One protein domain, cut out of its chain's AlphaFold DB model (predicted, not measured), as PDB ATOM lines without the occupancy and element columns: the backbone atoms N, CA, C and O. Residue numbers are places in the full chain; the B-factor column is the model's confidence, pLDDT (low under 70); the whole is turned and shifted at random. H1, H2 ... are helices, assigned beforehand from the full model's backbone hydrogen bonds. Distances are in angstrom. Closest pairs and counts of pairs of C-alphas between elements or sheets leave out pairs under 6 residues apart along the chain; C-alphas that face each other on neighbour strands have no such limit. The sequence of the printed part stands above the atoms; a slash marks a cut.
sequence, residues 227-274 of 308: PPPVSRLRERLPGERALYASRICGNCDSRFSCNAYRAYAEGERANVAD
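Overview. This is residues 227 to 274 of the 308 residues of the protein "PDDEXK_1 domain-containing protein" of Hymenobacter sp. Fur1 (UniProt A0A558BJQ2). The longest helix, H3, and two short helices, H1 and H2, make a small cluster whose three centres form a triangle, with H1 packed on both of the others. The loop around Gly 239 reaches out on the far side from H3, and at the other end residues 268 to 274, of which 268 and 269 belong to H3, stick out as a free tail. The printed part has 48 residues, with three named helices in the order H1, H2, H3 and no named strand. Its class is all helix, though the helices hold 21 residues, under half. It is compact, with a radius of gyration of the C-alphas of 10.8 A and spans of 33 by 22 by 17 A.

Along the chain. H3 runs from Asn 259, C-alpha at (-48.040, -45.343, -27.806), to Arg 269 at (-38.137, -52.381, -36.788), 15.1 A. H1 is residues 230 to 233, 5.0 A long, and begins at C-alpha 230 at (-52.083, -51.783, -32.926). H2 is residues 244 to 249, 6.8 A long.

Arrangement. H3 touches H1, the closest C-alphas being those of Val 230 and Ala 260, 5.5 A apart. H1 also touches H2, closest at the C-alphas of Leu 233 and Ala 245, 4.6 A apart. H2 and H3 are close but not clearly touching; their closest C-alphas, of Cys 249 and Tyr 261, are 6.9 A apart. These two run opposite ways at a steep tilt of 41 degrees. In H2 and H3 every O i to N i+4 pair is within hydrogen-bond range; H1 is too short for such a pair.

Size, cuts and confidence. The two C-alphas farthest apart are those of Gly 239 and Ala 273, at 32.9 A. The printed part has no cut. The links H1 to H2, 10 residues, and H2 to H3, 9 residues, are short. The mean pLDDT of the printed part is 81.7; residue 239 and residues 268 to 274 are under 70.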
ATOM      1  N   PRO A 227     -55.656 -44.337 -27.800       91.19
ATOM      2  CA  PRO A 227     -55.460 -44.487 -29.230       91.19
ATOM      3  C   PRO A 227     -56.041 -45.827 -29.711       91.19
ATOM      4  O   PRO A 227     -56.170 -46.770 -28.922       91.19
ATOM      5  N   PRO A 228     -56.346 -45.955 -31.013       91.75
ATOM      6  CA  PRO A 228     -56.714 -47.237 -31.600       91.75
ATOM      7  C   PRO A 228     -55.675 -48.330 -31.288       91.75
ATOM      8  O   PRO A 228     -54.477 -48.039 -31.255       91.75
ATOM      9  N   PRO A 229     -56.091 -49.594 -31.091       93.19
ATOM     10  CA  PRO A 229     -55.150 -50.682 -30.845       93.19
ATOM     11  C   PRO A 229     -54.257 -50.932 -32.068       93.19
ATOM     12  O   PRO A 229     -54.670 -50.714 -33.206       93.19
ATOM     13  N   VAL A 230     -53.056 -51.480 -31.851       93.25
ATOM     14  CA  VAL A 230     -52.083 -51.783 -32.926       93.25
ATOM     15  C   VAL A 230     -52.671 -52.695 -34.011       93.25
ATOM     16  O   VAL A 230     -52.312 -52.576 -35.179       93.25
ATOM     17  N   SER A 231     -53.602 -53.586 -33.655       93.25
ATOM     18  CA  SER A 231     -54.316 -54.419 -34.630       93.25
ATOM     19  C   SER A 231     -55.060 -53.575 -35.665       93.25
ATOM     20  O   SER A 231     -54.940 -53.848 -36.853       93.25
ATOM     21  N   ARG A 232     -55.724 -52.500 -35.227       92.69
ATOM     22  CA  ARG A 232     -56.456 -51.580 -36.102       92.69
ATOM     23  C   ARG A 232     -55.527 -50.782 -37.007       92.69
ATOM     24  O   ARG A 232     -55.863 -50.533 -38.155       92.69
ATOM     25  N   LEU A 233     -54.334 -50.431 -36.529       92.94
ATOM     26  CA  LEU A 233     -53.320 -49.744 -37.342       92.94
ATOM     27  C   LEU A 233     -52.876 -50.584 -38.555       92.94
ATOM     28  O   LEU A 233     -52.529 -50.025 -39.594       92.94
ATOM     29  N   ARG A 234     -52.933 -51.915 -38.438       91.75
ATOM     30  CA  ARG A 234     -52.585 -52.879 -39.494       91.75
ATOM     31  C   ARG A 234     -53.748 -53.217 -40.429       91.75
ATOM     32  O   ARG A 234     -53.559 -53.973 -41.379       91.75
ATOM     33  N   GLU A 235     -54.946 -52.708 -40.161       92.62
ATOM     34  CA  GLU A 235     -56.106 -52.924 -41.023       92.62
ATOM     35  C   GLU A 235     -56.061 -51.974 -42.223       92.62
ATOM     36  O   GLU A 235     -55.571 -50.847 -42.134       92.62
ATOM     37  N   ARG A 236     -56.590 -52.431 -43.362       89.38
ATOM     38  CA  ARG A 236     -56.847 -51.548 -44.504       89.38
ATOM     39  C   ARG A 236     -58.071 -50.699 -44.222       89.38
ATOM     40  O   ARG A 236     -59.052 -51.195 -43.668       89.38
ATOM     41  N   LEU A 237     -58.028 -49.444 -44.651       77.06
ATOM     42  CA  LEU A 237     -59.217 -48.608 -44.598       77.06
ATOM     43  C   LEU A 237     -60.282 -49.136 -45.573       77.06
ATOM     44  O   LEU A 237     -59.940 -49.594 -46.668       77.06
ATOM     45  N   PRO A 238     -61.574 -49.096 -45.200       71.62
ATOM     46  CA  PRO A 238     -62.655 -49.485 -46.100       71.62
ATOM     47  C   PRO A 238     -62.575 -48.719 -47.424       71.62
ATOM     48  O   PRO A 238     -62.497 -47.497 -47.432       71.62
ATOM     49  N   GLY A 239     -62.578 -49.439 -48.547       69.38
ATOM     50  CA  GLY A 239     -62.502 -48.832 -49.883       69.38
ATOM     51  C   GLY A 239     -61.102 -48.386 -50.326       69.38
ATOM     52  O   GLY A 239     -60.933 -48.041 -51.494       69.38
ATOM     53  N   GLU A 240     -60.084 -48.468 -49.466       74.12
ATOM     54  CA  GLU A 240     -58.714 -48.070 -49.794       74.12
ATOM     55  C   GLU A 240     -57.733 -49.252 -49.759       74.12
ATOM     56  O   GLU A 240     -57.924 -50.274 -49.096       74.12
ATOM     57  N   ARG A 241     -56.627 -49.113 -50.498       79.88
ATOM     58  CA  ARG A 241     -55.501 -50.061 -50.432       79.88
ATOM     59  C   ARG A 241     -54.536 -49.745 -49.287       79.88
ATOM     60  O   ARG A 241     -53.753 -50.620 -48.917       79.88
ATOM     61  N   ALA A 242     -54.592 -48.522 -48.761       83.12
ATOM     62  CA  ALA A 242     -53.729 -48.038 -47.695       83.12
ATOM     63  C   ALA A 242     -54.111 -48.632 -46.330       83.12
ATOM     64  O   ALA A 242     -55.274 -48.957 -46.068       83.12
ATOM     65  N   LEU A 243     -53.108 -48.777 -45.462       89.00
ATOM     66  CA  LEU A 243     -53.305 -49.165 -44.069       89.00
ATOM     67  C   LEU A 243     -53.779 -47.964 -43.250       89.00
ATOM     68  O   LEU A 243     -53.474 -46.813 -43.567       89.00
ATOM     69  N   TYR A 244     -54.467 -48.234 -42.145       89.81
ATOM     70  CA  TYR A 244     -54.837 -47.207 -41.177       89.81
ATOM     71  C   TYR A 244     -53.598 -46.452 -40.671       89.81
ATOM     72  O   TYR A 244     -53.624 -45.226 -40.570       89.81
ATOM     73  N   ALA A 245     -52.500 -47.163 -40.391       90.81
ATOM     74  CA  ALA A 245     -51.249 -46.550 -39.952       90.81
ATOM     75  C   ALA A 245     -50.702 -45.541 -40.974       90.81
ATOM     76  O   ALA A 245     -50.404 -44.413 -40.599       90.81
ATOM     77  N   SER A 246     -50.634 -45.902 -42.258       87.12
ATOM     78  CA  SER A 246     -50.079 -45.006 -43.277       87.12
ATOM     79  C   SER A 246     -51.005 -43.826 -43.574       87.12
ATOM     80  O   SER A 246     -50.545 -42.696 -43.703       87.12
ATOM     81  N   ARG A 247     -52.323 -44.054 -43.640       85.31
ATOM     82  CA  ARG A 247     -53.277 -43.010 -44.037       85.31
ATOM     83  C   ARG A 247     -53.692 -42.089 -42.894       85.31
ATOM     84  O   ARG A 247     -53.824 -40.889 -43.110       85.31
ATOM     85  N   ILE A 248     -53.926 -42.630 -41.700       89.12
ATOM     86  CA  ILE A 248     -54.407 -41.855 -40.549       89.12
ATOM     87  C   ILE A 248     -53.249 -41.485 -39.634       89.12
ATOM     88  O   ILE A 248     -53.074 -40.313 -39.313       89.12
ATOM     89  N   CYS A 249     -52.444 -42.463 -39.206       90.44
ATOM     90  CA  CYS A 249     -51.373 -42.174 -38.256       90.44
ATOM     91  C   CYS A 249     -50.229 -41.381 -38.895       90.44
ATOM     92  O   CYS A 249     -49.743 -40.463 -38.246       90.44
ATOM     93  N   GLY A 250     -49.866 -41.645 -40.153       86.62
ATOM     94  CA  GLY A 250     -48.853 -40.874 -40.889       86.62
ATOM     95  C   GLY A 250     -49.181 -39.379 -41.009       86.62
ATOM     96  O   GLY A 250     -48.283 -38.547 -40.981       86.62
ATOM     97  N   ASN A 251     -50.472 -39.027 -41.024       87.00
ATOM     98  CA  ASN A 251     -50.954 -37.642 -41.082       87.00
ATOM     99  C   ASN A 251     -51.312 -37.055 -39.704       87.00
ATOM    100  O   ASN A 251     -51.851 -35.956 -39.623       87.00
ATOM    101  N   CYS A 252     -51.057 -37.780 -38.610       86.44
ATOM    102  CA  CYS A 252     -51.341 -37.309 -37.258       86.44
ATOM    103  C   CYS A 252     -50.115 -36.605 -36.662       86.44
ATOM    104  O   CYS A 252     -49.047 -37.209 -36.538       86.44
ATOM    105  N   ASP A 253     -50.286 -35.363 -36.209       88.81
ATOM    106  CA  ASP A 253     -49.218 -34.574 -35.570       88.81
ATOM    107  C   ASP A 253     -48.719 -35.207 -34.265       88.81
ATOM    108  O   ASP A 253     -47.553 -35.098 -33.891       88.81
ATOM    109  N   SER A 254     -49.602 -35.931 -33.574       88.12
ATOM    110  CA  SER A 254     -49.282 -36.621 -32.321       88.12
ATOM    111  C   SER A 254     -48.763 -38.049 -32.535       88.12
ATOM    112  O   SER A 254     -48.651 -38.812 -31.575       88.12
ATOM    113  N   ARG A 255     -48.448 -38.465 -33.773       90.50
ATOM    114  CA  ARG A 255     -48.040 -39.856 -34.053       90.50
ATOM    115  C   ARG A 255     -46.796 -40.276 -33.274       90.50
ATOM    116  O   ARG A 255     -46.763 -41.374 -32.728       90.50
ATOM    117  N   PHE A 256     -45.821 -39.380 -33.126       87.88
ATOM    118  CA  PHE A 256     -44.568 -39.670 -32.423       87.88
ATOM    119  C   PHE A 256     -44.729 -39.782 -30.899       87.88
ATOM    120  O   PHE A 256     -43.914 -40.430 -30.243       87.88
ATOM    121  N   SER A 257     -45.789 -39.209 -30.323       90.56
ATOM    122  CA  SER A 257     -46.139 -39.360 -28.903       90.56
ATOM    123  C   SER A 257     -47.199 -40.445 -28.654       90.56
ATOM    124  O   SER A 257     -47.448 -40.814 -27.508       90.56
ATOM    125  N   CYS A 258     -47.801 -41.005 -29.707       91.94
ATOM    126  CA  CYS A 258     -48.826 -42.036 -29.613       91.94
ATOM    127  C   CYS A 258     -48.220 -43.423 -29.345       91.94
ATOM    128  O   CYS A 258     -47.548 -44.001 -30.199       91.94
ATOM    129  N   ASN A 259     -48.538 -44.015 -28.189       91.75
ATOM    130  CA  ASN A 259     -48.040 -45.343 -27.806       91.75
ATOM    131  C   ASN A 259     -48.399 -46.443 -28.820       91.75
ATOM    132  O   ASN A 259     -47.584 -47.326 -29.077       91.75
ATOM    133  N   ALA A 260     -49.593 -46.393 -29.419       93.12
ATOM    134  CA  ALA A 260     -50.007 -47.385 -30.411       93.12
ATOM    135  C   ALA A 260     -49.206 -47.270 -31.715       93.12
ATOM    136  O   ALA A 260     -48.798 -48.290 -32.267       93.12
ATOM    137  N   TYR A 261     -48.941 -46.046 -32.186       92.38
ATOM    138  CA  TYR A 261     -48.133 -45.833 -33.389       92.38
ATOM    139  C   TYR A 261     -46.669 -46.196 -33.155       92.38
ATOM    140  O   TYR A 261     -46.068 -46.881 -33.975       92.38
ATOM    141  N   ARG A 262     -46.113 -45.832 -31.994       90.81
ATOM    142  CA  ARG A 262     -44.762 -46.249 -31.607       90.81
ATOM    143  C   ARG A 262     -44.622 -47.765 -31.577       90.81
ATOM    144  O   ARG A 262     -43.710 -48.291 -32.196       90.81
ATOM    145  N   ALA A 263     -45.561 -48.471 -30.946       90.06
ATOM    146  CA  ALA A 263     -45.554 -49.933 -30.920       90.06
ATOM    147  C   ALA A 263     -45.730 -50.557 -32.319       90.06
ATOM    148  O   ALA A 263     -45.155 -51.606 -32.604       90.06
ATOM    149  N   TYR A 264     -46.516 -49.922 -33.197       90.25
ATOM    150  CA  TYR A 264     -46.631 -50.316 -34.603       90.25
ATOM    151  C   TYR A 264     -45.279 -50.190 -35.326       90.25
ATOM    152  O   TYR A 264     -44.805 -51.181 -35.880       90.25
ATOM    153  N   ALA A 265     -44.636 -49.022 -35.245       86.94
ATOM    154  CA  ALA A 265     -43.370 -48.727 -35.916       86.94
ATOM    155  C   ALA A 265     -42.195 -49.550 -35.350       86.94
ATOM    156  O   ALA A 265     -41.387 -50.098 -36.095       86.94
ATOM    157  N   GLU A 266     -42.113 -49.705 -34.026       83.81
ATOM    158  CA  GLU A 266     -41.118 -50.553 -33.354       83.81
ATOM    159  C   GLU A 266     -41.313 -52.041 -33.696       83.81
ATOM    160  O   GLU A 266     -40.340 -52.778 -33.857       83.81
ATOM    161  N   GLY A 267     -42.561 -52.485 -33.876       71.12
ATOM    162  CA  GLY A 267     -42.877 -53.837 -34.334       71.12
ATOM    163  C   GLY A 267     -42.435 -54.126 -35.773       71.12
ATOM    164  O   GLY A 267     -42.150 -55.280 -36.090       71.12
ATOM    165  N   GLU A 268     -42.341 -53.108 -36.633       57.47
ATOM    166  CA  GLU A 268     -41.750 -53.222 -37.976       57.47
ATOM    167  C   GLU A 268     -40.208 -53.201 -37.933       57.47
ATOM    168  O   GLU A 268     -39.563 -53.939 -38.683       57.47
ATOM    169  N   ARG A 269     -39.603 -52.466 -36.986       50.81
ATOM    170  CA  ARG A 269     -38.137 -52.381 -36.788       50.81
ATOM    171  C   ARG A 269     -37.456 -53.679 -36.379       50.81
ATOM    172  O   ARG A 269     -36.277 -53.854 -36.661       50.81
ATOM    173  N   ALA A 270     -38.174 -54.624 -35.774       48.94
ATOM    174  CA  ALA A 270     -37.614 -55.947 -35.491       48.94
ATOM    175  C   ALA A 270     -37.166 -56.700 -36.768       48.94
ATOM    176  O   ALA A 270     -36.398 -57.654 -36.665       48.94
ATOM    177  N   ASN A 271     -37.604 -56.261 -37.959       48.66
ATOM    178  CA  ASN A 271     -37.223 -56.837 -39.250       48.66
ATOM    179  C   ASN A 271     -36.230 -55.991 -40.069       48.66
ATOM    180  O   ASN A 271     -35.725 -56.493 -41.071       48.66
ATOM    181  N   VAL A 272     -35.922 -54.745 -39.682       45.91
ATOM    182  CA  VAL A 272     -35.012 -53.867 -40.437       45.91
ATOM    183  C   VAL A 272     -34.151 -53.066 -39.462       45.91
ATOM    184  O   VAL A 272     -34.639 -52.209 -38.728       45.91
ATOM    185  N   ALA A 273     -32.858 -53.385 -39.437       42.12
ATOM    186  CA  ALA A 273     -31.863 -52.725 -38.608       42.12
ATOM    187  C   ALA A 273     -31.499 -51.351 -39.190       42.12
ATOM    188  O   ALA A 273     -30.536 -51.255 -39.942       42.12
ATOM    189  N   ASP A 274     -32.244 -50.303 -38.835       43.06
ATOM    190  CA  ASP A 274     -31.681 -48.950 -38.795       43.06
ATOM    191  C   ASP A 274     -32.469 -48.034 -37.839       43.06
ATOM    192  O   ASP A 274     -33.676 -47.823 -37.967       43.06
TER     193      ASP A 274